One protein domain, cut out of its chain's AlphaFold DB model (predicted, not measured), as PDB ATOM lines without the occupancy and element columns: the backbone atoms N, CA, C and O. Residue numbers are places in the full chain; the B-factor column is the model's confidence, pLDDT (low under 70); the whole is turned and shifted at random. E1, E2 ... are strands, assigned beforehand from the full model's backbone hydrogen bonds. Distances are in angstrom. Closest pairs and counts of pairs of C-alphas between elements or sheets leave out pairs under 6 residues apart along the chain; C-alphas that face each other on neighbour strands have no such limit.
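Overview. This is residues 27 to 100 of the 102 residues of an uncharacterized protein of Delftia acidovorans CCUG 274B (UniProt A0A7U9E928). One antiparallel sheet of six strands is strongly twisted and curled like part of a barrel, folding back on itself so that E1 and E2 on one side face E4, E5 and E6 on the other, with E3 as the hinge. The barrel is not closed, for the edge strands E1 and E6 are apart; E2 and E4 bend sharply along the fold, and after E6 residues 97 to 100 turn back until the last printed C-alpha is 7.9 A from the first. The printed part has 74 residues with no named helix and six named strands, E1 to E6, which stand in the sheet in the order E1 - E2 - E3 - E4 - E5 - E6, the same as along the chain. The class is all strand, and the whole is compact and rounded, with a radius of gyration of the C-alphas of 11.4 A and spans of 31 by 24 by 21 A.

Along the chain. The longest strand by residues is E4, residues 69 to 78, which measures 24.1 A from first to last C-alpha and bends by 71 degrees at residue 72. E3, residues 55 to 61, is 19.7 A long, and E2, residues 36 to 44, is 21.7 A long and bends by 57 degrees at residue 41. E1, residues 27 to 31, is 13.7 A long and begins at C-alpha 27 (143.976, 125.924, 87.252). E5, residues 81 to 85, is 13.2 A long. E6, residues 92 to 96, is 13.6 A long and ends at C-alpha 96 (144.742, 136.645, 93.244). The bend in E4 is at C-alpha 72 (134.199, 120.142, 100.617).

Arrangement. The six strands E1 E2 E3 E4 E5 E6 form a meander, each strand the antiparallel neighbour of the one before, and each pair that follows along the chain is a hairpin. They also form a folded sheet, one sheet bent back on itself into two leaves that face each other: E1 and E2 face E4, E5 and E6, with 12 pairs of C-alphas within 11 A. E3, the hinge, is antiparallel to E2 at 153 degrees between their directions, with N 39 and O 58 within hydrogen-bond range at 2.8 A. On its other side E3 is antiparallel to E4 at 129 degrees; N 59 and O 69 are 2.8 A apart, and so are N 75 and O 55. Across the fold, the closest C-alphas of E2 and E4 are those of Ala 40 and Trp 75, 6.7 A apart. E1 is an edge strand, antiparallel to E2 at 161 degrees, with N 30 and O 38 at 2.8 A. E4 and E5 are antiparallel at 143 degrees, with N 76 and O 83 at 2.9 A. E6, the other edge strand, is antiparallel to E5 at 160 degrees; the C-alphas of Thr 83 and Ser 94 face each other at 4.2 A, and N 84 and O 93 are 2.8 A apart. E3 and E5 are apart, but only just, with 8.3 A between their closest C-alphas.

Size, cuts and confidence. The two C-alphas farthest apart are those of Gly 49, in the link from E2 to E3, and Gly 63, in the link from E3 to E4, at 31.3 A. The links E1 to E2 and E4 to E5 are tight, the other three are short, and there is no long link. The printed part runs from residue 27 to residue 100 without a cut. The mean pLDDT of the printed part is 91.8, and no printed residue is under 70.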
ATOM      1  N   THR A  27     143.583 124.519  87.365       87.31
ATOM      2  CA  THR A  27     143.976 125.924  87.252       87.31
ATOM      3  C   THR A  27     145.213 126.255  88.095       87.31
ATOM      4  O   THR A  27     145.976 127.153  87.748       87.31
ATOM      5  N   GLY A  28     145.408 125.565  89.220       90.62
ATOM      6  CA  GLY A  28     146.576 125.756  90.075       90.62
ATOM      7  C   GLY A  28     146.447 125.082  91.435       90.62
ATOM      8  O   GLY A  28     145.444 124.433  91.752       90.62
ATOM      9  N   ARG A  29     147.483 125.251  92.253       92.06
ATOM     10  CA  ARG A  29     147.607 124.738  93.614       92.06
ATOM     11  C   ARG A  29     147.816 125.882  94.590       92.06
ATOM     12  O   ARG A  29     148.619 126.776  94.342       92.06
ATOM     13  N   PHE A  30     147.145 125.821  95.728       91.62
ATOM     14  CA  PHE A  30     147.314 126.769  96.818       91.62
ATOM     15  C   PHE A  30     147.728 126.017  98.077       91.62
ATOM     16  O   PHE A  30     147.004 125.147  98.563       91.62
ATOM     17  N   LYS A  31     148.922 126.316  98.590       91.25
ATOM     18  CA  LYS A  31     149.419 125.720  99.829       91.25
ATOM     19  C   LYS A  31     148.806 126.471 101.007       91.25
ATOM     20  O   LYS A  31     149.083 127.653 101.184       91.25
ATOM     21  N   VAL A  32     147.973 125.784 101.783       88.25
ATOM     22  CA  VAL A  32     147.294 126.373 102.948       88.25
ATOM     23  C   VAL A  32     148.228 126.368 104.157       88.25
ATOM     24  O   VAL A  32     148.335 127.365 104.864       88.25
ATOM     25  N   ASP A  33     148.948 125.265 104.352       90.94
ATOM     26  CA  ASP A  33     149.917 125.064 105.428       90.94
ATOM     27  C   ASP A  33     150.996 124.045 104.994       90.94
ATOM     28  O   ASP A  33     151.106 123.696 103.816       90.94
ATOM     29  N   SER A  34     151.854 123.589 105.913       89.88
ATOM     30  CA  SER A  34     152.925 122.628 105.605       89.88
ATOM     31  C   SER A  34     152.431 121.265 105.118       89.88
ATOM     32  O   SER A  34     153.181 120.584 104.421       89.88
ATOM     33  N   GLU A  35     151.206 120.882 105.461       92.06
ATOM     34  CA  GLU A  35     150.634 119.557 105.244       92.06
ATOM     35  C   GLU A  35     149.483 119.559 104.236       92.06
ATOM     36  O   GLU A  35     149.170 118.501 103.700       92.06
ATOM     37  N   THR A  36     148.890 120.714 103.926       92.06
ATOM     38  CA  THR A  36     147.662 120.816 103.131       92.06
ATOM     39  C   THR A  36     147.852 121.651 101.868       92.06
ATOM     40  O   THR A  36     148.310 122.797 101.897       92.06
ATOM     41  N   VAL A  37     147.430 121.090 100.734       93.12
ATOM     42  CA  VAL A  37     147.421 121.753  99.427       93.12
ATOM     43  C   VAL A  37     146.033 121.656  98.815       93.12
ATOM     44  O   VAL A  37     145.483 120.568  98.664       93.12
ATOM     45  N   TYR A  38     145.476 122.793  98.423       93.69
ATOM     46  CA  TYR A  38     144.245 122.860  97.646       93.69
ATOM     47  C   TYR A  38     144.589 122.835  96.166       93.69
ATOM     48  O   TYR A  38     145.455 123.579  95.718       93.69
ATOM     49  N   VAL A  39     143.905 121.997  95.400       93.56
ATOM     50  CA  VAL A  39     144.061 121.897  93.951       93.56
ATOM     51  C   VAL A  39     142.759 122.342  93.300       93.56
ATOM     52  O   VAL A  39     141.724 121.706  93.484       93.56
ATOM     53  N   ALA A  40     142.804 123.448  92.561       94.31
ATOM     54  CA  ALA A  40     141.666 123.993  91.831       94.31
ATOM     55  C   ALA A  40     141.491 123.226  90.515       94.31
ATOM     56  O   ALA A  40     142.098 123.581  89.510       94.31
ATOM     57  N   LEU A  41     140.713 122.141  90.527       93.25
ATOM     58  CA  LEU A  41     140.479 121.298  89.352       93.25
ATOM     59  C   LEU A  41     139.538 121.997  88.367       93.25
ATOM     60  O   LEU A  41     138.521 122.547  88.786       93.25
ATOM     61  N   ASP A  42     139.814 121.909  87.068       92.00
ATOM     62  CA  ASP A  42     138.959 122.454  86.001       92.00
ATOM     63  C   ASP A  42     137.832 121.467  85.649       92.00
ATOM     64  O   ASP A  42     137.628 121.079  84.501       92.00
ATOM     65  N   MET A  43     137.101 121.020  86.673       92.06
ATOM     66  CA  MET A  43     135.941 120.142  86.531       92.06
ATOM     67  C   MET A  43     134.783 120.612  87.419       92.06
ATOM     68  O   MET A  43     135.037 121.099  88.527       92.06
ATOM     69  N   PRO A  44     133.518 120.424  86.998       94.19
ATOM     70  CA  PRO A  44     132.360 120.876  87.763       94.19
ATOM     71  C   PRO A  44     132.318 120.300  89.183       94.19
ATOM     72  O   PRO A  44     132.664 119.139  89.409       94.19
ATOM     73  N   SER A  45     131.871 121.109  90.143       94.69
ATOM     74  CA  SER A  45     131.619 120.675  91.518       94.69
ATOM     75  C   SER A  45     130.289 119.935  91.642       94.69
ATOM     76  O   SER A  45     129.279 120.357  91.081       94.69
ATOM     77  N   SER A  46     130.263 118.871  92.451       94.88
ATOM     78  CA  SER A  46     129.029 118.142  92.791       94.88
ATOM     79  C   SER A  46     128.364 118.618  94.095       94.88
ATOM     80  O   SER A  46     127.334 118.086  94.503       94.88
ATOM     81  N   ILE A  47     128.926 119.637  94.762       95.38
ATOM     82  CA  ILE A  47     128.478 120.092  96.089       95.38
ATOM     83  C   ILE A  47     127.051 120.673  96.055       95.38
ATOM     84  O   ILE A  47     126.287 120.466  97.003       95.38
ATOM     85  N   GLY A  48     126.679 121.385  94.985       93.62
ATOM     86  CA  GLY A  48     125.407 122.116  94.877       93.62
ATOM     87  C   GLY A  48     125.331 123.356  95.782       93.62
ATOM     88  O   GLY A  48     126.333 123.798  96.345       93.62
ATOM     89  N   GLY A  49     124.141 123.949  95.927       95.06
ATOM     90  CA  GLY A  49     123.958 125.173  96.722       95.06
ATOM     91  C   GLY A  49     124.722 126.357  96.121       95.06
ATOM     92  O   GLY A  49     124.655 126.575  94.911       95.06
ATOM     93  N   ALA A  50     125.492 127.076  96.941       95.69
ATOM     94  CA  ALA A  50     126.346 128.179  96.488       95.69
ATOM     95  C   ALA A  50     127.446 127.738  95.499       95.69
ATOM     96  O   ALA A  50     127.938 128.554  94.725       95.69
ATOM     97  N   CYS A  51     127.776 126.443  95.471       96.38
ATOM     98  CA  CYS A  51     128.722 125.851  94.525       96.38
ATOM     99  C   CYS A  51     128.112 125.490  93.163       96.38
ATOM    100  O   CYS A  51     128.796 124.923  92.310       96.38
ATOM    101  N   SER A  52     126.829 125.773  92.936       95.94
ATOM    102  CA  SER A  52     126.187 125.507  91.646       95.94
ATOM    103  C   SER A  52     126.856 126.323  90.533       95.94
ATOM    104  O   SER A  52     126.895 127.551  90.595       95.94
ATOM    105  N   GLY A  53     127.392 125.639  89.518       94.75
ATOM    106  CA  GLY A  53     128.136 126.268  88.418       94.75
ATOM    107  C   GLY A  53     129.588 126.638  88.749       94.75
ATOM    108  O   GLY A  53     130.206 127.386  87.996       94.75
ATOM    109  N   TRP A  54     130.122 126.154  89.875       96.50
ATOM    110  CA  TRP A  54     131.520 126.324  90.282       96.50
ATOM    111  C   TRP A  54     132.300 125.023  90.059       96.50
ATOM    112  O   TRP A  54     131.721 123.952  89.861       96.50
ATOM    113  N   ASN A  55     133.625 125.111  90.118       96.19
ATOM    114  CA  ASN A  55     134.540 124.002  89.892       96.19
ATOM    115  C   ASN A  55     134.992 123.337  91.202       96.19
ATOM    116  O   ASN A  55     134.842 123.884  92.297       96.19
ATOM    117  N   THR A  56     135.540 122.131  91.100       95.50
ATOM    118  CA  THR A  56     135.957 121.314  92.244       95.50
ATOM    119  C   THR A  56     137.297 121.764  92.810       95.50
ATOM    120  O   THR A  56     138.262 121.959  92.075       95.50
ATOM    121  N   VAL A  57     137.382 121.858  94.137       95.19
ATOM    122  CA  VAL A  57     138.665 121.870  94.846       95.19
ATOM    123  C   VAL A  57     138.923 120.476  95.402       95.19
ATOM    124  O   VAL A  57     138.066 119.907  96.081       95.19
ATOM    125  N   GLU A  58     140.106 119.936  95.133       94.19
ATOM    126  CA  GLU A  58     140.606 118.733  95.793       94.19
ATOM    127  C   GLU A  58     141.639 119.123  96.850       94.19
ATOM    128  O   GLU A  58     142.638 119.781  96.560       94.19
ATOM    129  N   ILE A  59     141.399 118.712  98.090       93.25
ATOM    130  CA  ILE A  59     142.288 118.933  99.225       93.25
ATOM    131  C   ILE A  59     143.226 117.736  99.324       93.25
ATOM    132  O   ILE A  59     142.789 116.611  99.563       93.25
ATOM    133  N   ARG A  60     144.523 117.966  99.146       92.94
ATOM    134  CA  ARG A  60     145.564 116.937  99.182       92.94
ATOM    135  C   ARG A  60     146.530 117.184 100.326       92.94
ATOM    136  O   ARG A  60     146.712 118.320 100.763       92.94
ATOM    137  N   LYS A  61     147.213 116.119 100.742       92.06
ATOM    138  CA  LYS A  61     148.412 116.264 101.563       92.06
ATOM    139  C   LYS A  61     149.557 116.846 100.735       92.06
ATOM    140  O   LYS A  61     149.714 116.514  99.558       92.06
ATOM    141  N   ALA A  62     150.372 117.693 101.347       86.62
ATOM    142  CA  ALA A  62     151.573 118.228 100.727       86.62
ATOM    143  C   ALA A  62     152.508 117.086 100.294       86.62
ATOM    144  O   ALA A  62     152.717 116.121 101.025       86.62
ATOM    145  N   GLY A  63     153.044 117.178  99.074       83.19
ATOM    146  CA  GLY A  63     153.892 116.135  98.484       83.19
ATOM    147  C   GLY A  63     153.137 114.921  97.928       83.19
ATOM    148  O   GLY A  63     153.756 114.085  97.275       83.19
ATOM    149  N   GLN A  64     151.816 114.829  98.117       82.19
ATOM    150  CA  GLN A  64     151.015 113.738  97.569       82.19
ATOM    151  C   GLN A  64     150.405 114.138  96.209       82.19
ATOM    152  O   GLN A  64     149.595 115.070  96.136       82.19
ATOM    153  N   PRO A  65     150.756 113.451  95.105       76.06
ATOM    154  CA  PRO A  65     150.317 113.841  93.767       76.06
ATOM    155  C   PRO A  65     148.862 113.461  93.447       76.06
ATOM    156  O   PRO A  65     148.319 113.973  92.470       76.06
ATOM    157  N   SER A  66     148.220 112.590  94.233       79.88
ATOM    158  CA  SER A  66     146.843 112.114  94.010       79.88
ATOM    159  C   SER A  66     146.199 111.578  95.294       79.88
ATOM    160  O   SER A  66     146.902 111.282  96.256       79.88
ATOM    161  N   GLY A  67     144.869 111.422  95.315       80.44
ATOM    162  CA  GLY A  67     144.147 110.792  96.430       80.44
ATOM    163  C   GLY A  67     143.742 111.764  97.540       80.44
ATOM    164  O   GLY A  67     143.877 111.437  98.718       80.44
ATOM    165  N   GLY A  68     143.302 112.967  97.166       85.94
ATOM    166  CA  GLY A  68     142.772 113.956  98.097       85.94
ATOM    167  C   GLY A  68     141.277 113.798  98.375       85.94
ATOM    168  O   GLY A  68     140.597 112.922  97.842       85.94
ATOM    169  N   VAL A  69     140.759 114.688  99.218       89.81
ATOM    170  CA  VAL A  69     139.329 114.817  99.505       89.81
ATOM    171  C   VAL A  69     138.757 115.928  98.632       89.81
ATOM    172  O   VAL A  69     139.209 117.069  98.692       89.81
ATOM    173  N   ALA A  70     137.754 115.606  97.823       88.31
ATOM    174  CA  ALA A  70     137.014 116.573  97.018       88.31
ATOM    175  C   ALA A  70     135.636 116.871  97.632       88.31
ATOM    176  O   ALA A  70     135.217 116.236  98.598       88.31
ATOM    177  N   ASN A  71     134.906 117.812  97.031       83.06
ATOM    178  CA  ASN A  71     133.516 118.138  97.376       83.06
ATOM    179  C   ASN A  71     133.305 118.713  98.795       83.06
ATOM    180  O   ASN A  71     132.222 118.581  99.362       83.06
ATOM    181  N   VAL A  72     134.316 119.382  99.354       88.19
ATOM    182  CA  VAL A  72     134.199 120.142 100.617       88.19
ATOM    183  C   VAL A  72     134.017 121.631 100.331       88.19
ATOM    184  O   VAL A  72     133.128 122.282 100.876       88.19
ATOM    185  N   VAL A  73     134.837 122.149  99.419       94.00
ATOM    186  CA  VAL A  73     134.765 123.512  98.896       94.00
ATOM    187  C   VAL A  73     134.842 123.480  97.370       94.00
ATOM    188  O   VAL A  73     135.335 122.522  96.767       94.00
ATOM    189  N   CYS A  74     134.313 124.514  96.739       96.19
ATOM    190  CA  CYS A  74     134.342 124.738  95.303       96.19
ATOM    191  C   CYS A  74     135.039 126.062  95.004       96.19
ATOM    192  O   CYS A  74     135.177 126.912  95.887       96.19
ATOM    193  N   TRP A  75     135.465 126.247  93.759       96.81
ATOM    194  CA  TRP A  75     136.138 127.464  93.336       96.81
ATOM    195  C   TRP A  75     135.559 128.039  92.049       96.81
ATOM    196  O   TRP A  75     134.986 127.326  91.224       96.81
ATOM    197  N   LYS A  76     135.723 129.346  91.868       96.19
ATOM    198  CA  LYS A  76     135.391 130.049  90.629       96.19
ATOM    199  C   LYS A  76     136.417 131.140  90.363       96.19
ATOM    200  O   LYS A  76     136.858 131.820  91.289       96.19
ATOM    201  N   ARG A  77     136.779 131.324  89.093       94.81
ATOM    202  CA  ARG A  77     137.582 132.467  88.648       94.81
ATOM    203  C   ARG A  77     136.681 133.653  88.325       94.81
ATOM    204  O   ARG A  77     135.734 133.519  87.552       94.81
ATOM    205  N   ASN A  78     137.031 134.811  88.869       93.62
ATOM    206  CA  ASN A  78     136.421 136.100  88.564       93.62
ATOM    207  C   ASN A  78     137.540 137.050  88.105       93.62
ATOM    208  O   ASN A  78     138.188 137.712  88.911       93.62
ATOM    209  N   GLY A  79     137.826 137.064  86.800       92.69
ATOM    210  CA  GLY A  79     138.942 137.835  86.245       92.69
ATOM    211  C   GLY A  79     140.296 137.367  86.791       92.69
ATOM    212  O   GLY A  79     140.699 136.227  86.557       92.69
ATOM    213  N   ALA A  80     140.987 138.254  87.511       92.69
ATOM    214  CA  ALA A  80     142.304 137.995  88.094       92.69
ATOM    215  C   ALA A  80     142.253 137.313  89.474       92.69
ATOM    216  O   ALA A  80     143.306 137.053  90.053       92.69
ATOM    217  N   GLU A  81     141.067 137.011  90.006       95.19
ATOM    218  CA  GLU A  81     140.894 136.385  91.319       95.19
ATOM    219  C   GLU A  81     140.302 134.979  91.218       95.19
ATOM    220  O   GLU A  81     139.543 134.653  90.300       95.19
ATOM    221  N   ILE A  82     140.638 134.149  92.203       95.62
ATOM    222  CA  ILE A  82     140.015 132.855  92.460       95.62
ATOM    223  C   ILE A  82     139.324 132.934  93.815       95.62
ATOM    224  O   ILE A  82     139.959 133.226  94.828       95.62
ATOM    225  N   THR A  83     138.026 132.649  93.818       96.31
ATOM    226  CA  THR A  83     137.198 132.582  95.021       96.31
ATOM    227  C   THR A  83     136.927 131.131  95.373       96.31
ATOM    228  O   THR A  83     136.578 130.343  94.498       96.31
ATOM    229  N   LEU A  84     137.039 130.799  96.655       95.94
ATOM    230  CA  LEU A  84     136.659 129.528  97.257       95.94
ATOM    231  C   LEU A  84     135.397 129.708  98.095       95.94
ATOM    232  O   LEU A  84     135.256 130.715  98.790       95.94
ATOM    233  N   THR A  85     134.502 128.725  98.078       96.19
ATOM    234  CA  THR A  85     133.337 128.699  98.970       96.19
ATOM    235  C   THR A  85     132.872 127.280  99.285       96.19
ATOM    236  O   THR A  85     133.233 126.332  98.592       96.19
ATOM    237  N   GLY A  86     132.092 127.125 100.354       95.00
ATOM    238  CA  GLY A  86     131.397 125.881 100.694       95.00
ATOM    239  C   GLY A  86     129.951 125.864 100.190       95.00
ATOM    240  O   GLY A  86     129.453 126.844  99.637       95.00
ATOM    241  N   ARG A  87     129.238 124.753 100.431       94.88
ATOM    242  CA  ARG A  87     127.832 124.563 100.012       94.88
ATOM    243  C   ARG A  87     126.909 125.716 100.418       94.88
ATOM    244  O   ARG A  87     126.008 126.071  99.657       94.88
ATOM    245  N   ASP A  88     127.086 126.239 101.628       93.19
ATOM    246  CA  ASP A  88     126.198 127.236 102.230       93.19
ATOM    247  C   ASP A  88     126.516 128.681 101.817       93.19
ATOM    248  O   ASP A  88     125.726 129.578 102.107       93.19
ATOM    249  N   GLY A  89     127.648 128.911 101.143       91.25
ATOM    250  CA  GLY A  89     128.087 130.234 100.705       91.25
ATOM    251  C   GLY A  89     128.482 131.195 101.830       91.25
ATOM    252  O   GLY A  89     128.798 132.346 101.541       91.25
ATOM    253  N   LYS A  90     128.465 130.771 103.101       89.38
ATOM    254  CA  LYS A  90     128.620 131.686 104.247       89.38
ATOM    255  C   LYS A  90     130.053 132.149 104.451       89.38
ATOM    256  O   LYS A  90     130.276 133.256 104.932       89.38
ATOM    257  N   GLN A  91     131.013 131.304 104.090       84.06
ATOM    258  CA  GLN A  91     132.428 131.628 104.144       84.06
ATOM    259  C   GLN A  91     133.007 131.575 102.733       84.06
ATOM    260  O   GLN A  91     132.959 130.547 102.048       84.06
ATOM    261  N   GLN A  92     133.523 132.721 102.298       90.81
ATOM    262  CA  GLN A  92     134.221 132.882 101.034       90.81
ATOM    263  C   GLN A  92     135.630 133.383 101.300       90.81
ATOM    264  O   GLN A  92     135.854 134.213 102.180       90.81
ATOM    265  N   SER A  93     136.581 132.870 100.534       90.81
ATOM    266  CA  SER A  93     137.951 133.365 100.528       90.81
ATOM    267  C   SER A  93     138.348 133.616  99.088       90.81
ATOM    268  O   SER A  93     138.201 132.727  98.252       90.81
ATOM    269  N   SER A  94     138.814 134.824  98.795       93.00
ATOM    270  CA  SER A  94     139.324 135.190  97.478       93.00
ATOM    271  C   SER A  94     140.807 135.493  97.575       93.00
ATOM    272  O   SER A  94     141.258 136.125  98.530       93.00
ATOM    273  N   ALA A  95     141.555 135.055  96.570       92.44
ATOM    274  CA  ALA A  95     142.955 135.400  96.405       92.44
ATOM    275  C   ALA A  95     143.253 135.673  94.925       92.44
ATOM    276  O   ALA A  95     142.581 135.109  94.050       92.44
ATOM    277  N   PRO A  96     144.278 136.485  94.614       94.19
ATOM    278  CA  PRO A  96     144.742 136.645  93.244       94.19
ATOM    279  C   PRO A  96     145.088 135.287  92.630       94.19
ATOM    280  O   PRO A  96     145.715 134.451  93.277       94.19
ATOM    281  N   ALA A  97     144.748 135.073  91.361       91.75
ATOM    282  CA  ALA A  97     145.094 133.856  90.631       91.75
ATOM    283  C   ALA A  97     146.615 133.616  90.611       91.75
ATOM    284  O   ALA A  97     147.051 132.473  90.622       91.75
ATOM    285  N   ALA A  98     147.416 134.685  90.676       90.69
ATOM    286  CA  ALA A  98     148.874 134.618  90.784       90.69
ATOM    287  C   ALA A  98     149.381 133.992  92.100       90.69
ATOM    288  O   ALA A  98     150.536 133.584  92.170       90.69
ATOM    289  N   ALA A  99     148.545 133.906  93.140       90.50
ATOM    290  CA  ALA A  99     148.881 133.208  94.381       90.50
ATOM    291  C   ALA A  99     148.758 131.677  94.256       90.50
ATOM    292  O   ALA A  99     149.189 130.951  95.151       90.50
ATOM    293  N   TRP A 100     148.166 131.180  93.166       90.38
ATOM    294  CA  TRP A 100     148.024 129.757  92.882       90.38
ATOM    295  C   TRP A 100     149.182 129.317  91.986       90.38
ATOM    296  O   TRP A 100     149.379 129.853  90.901       90.38
TER     297      TRP A 100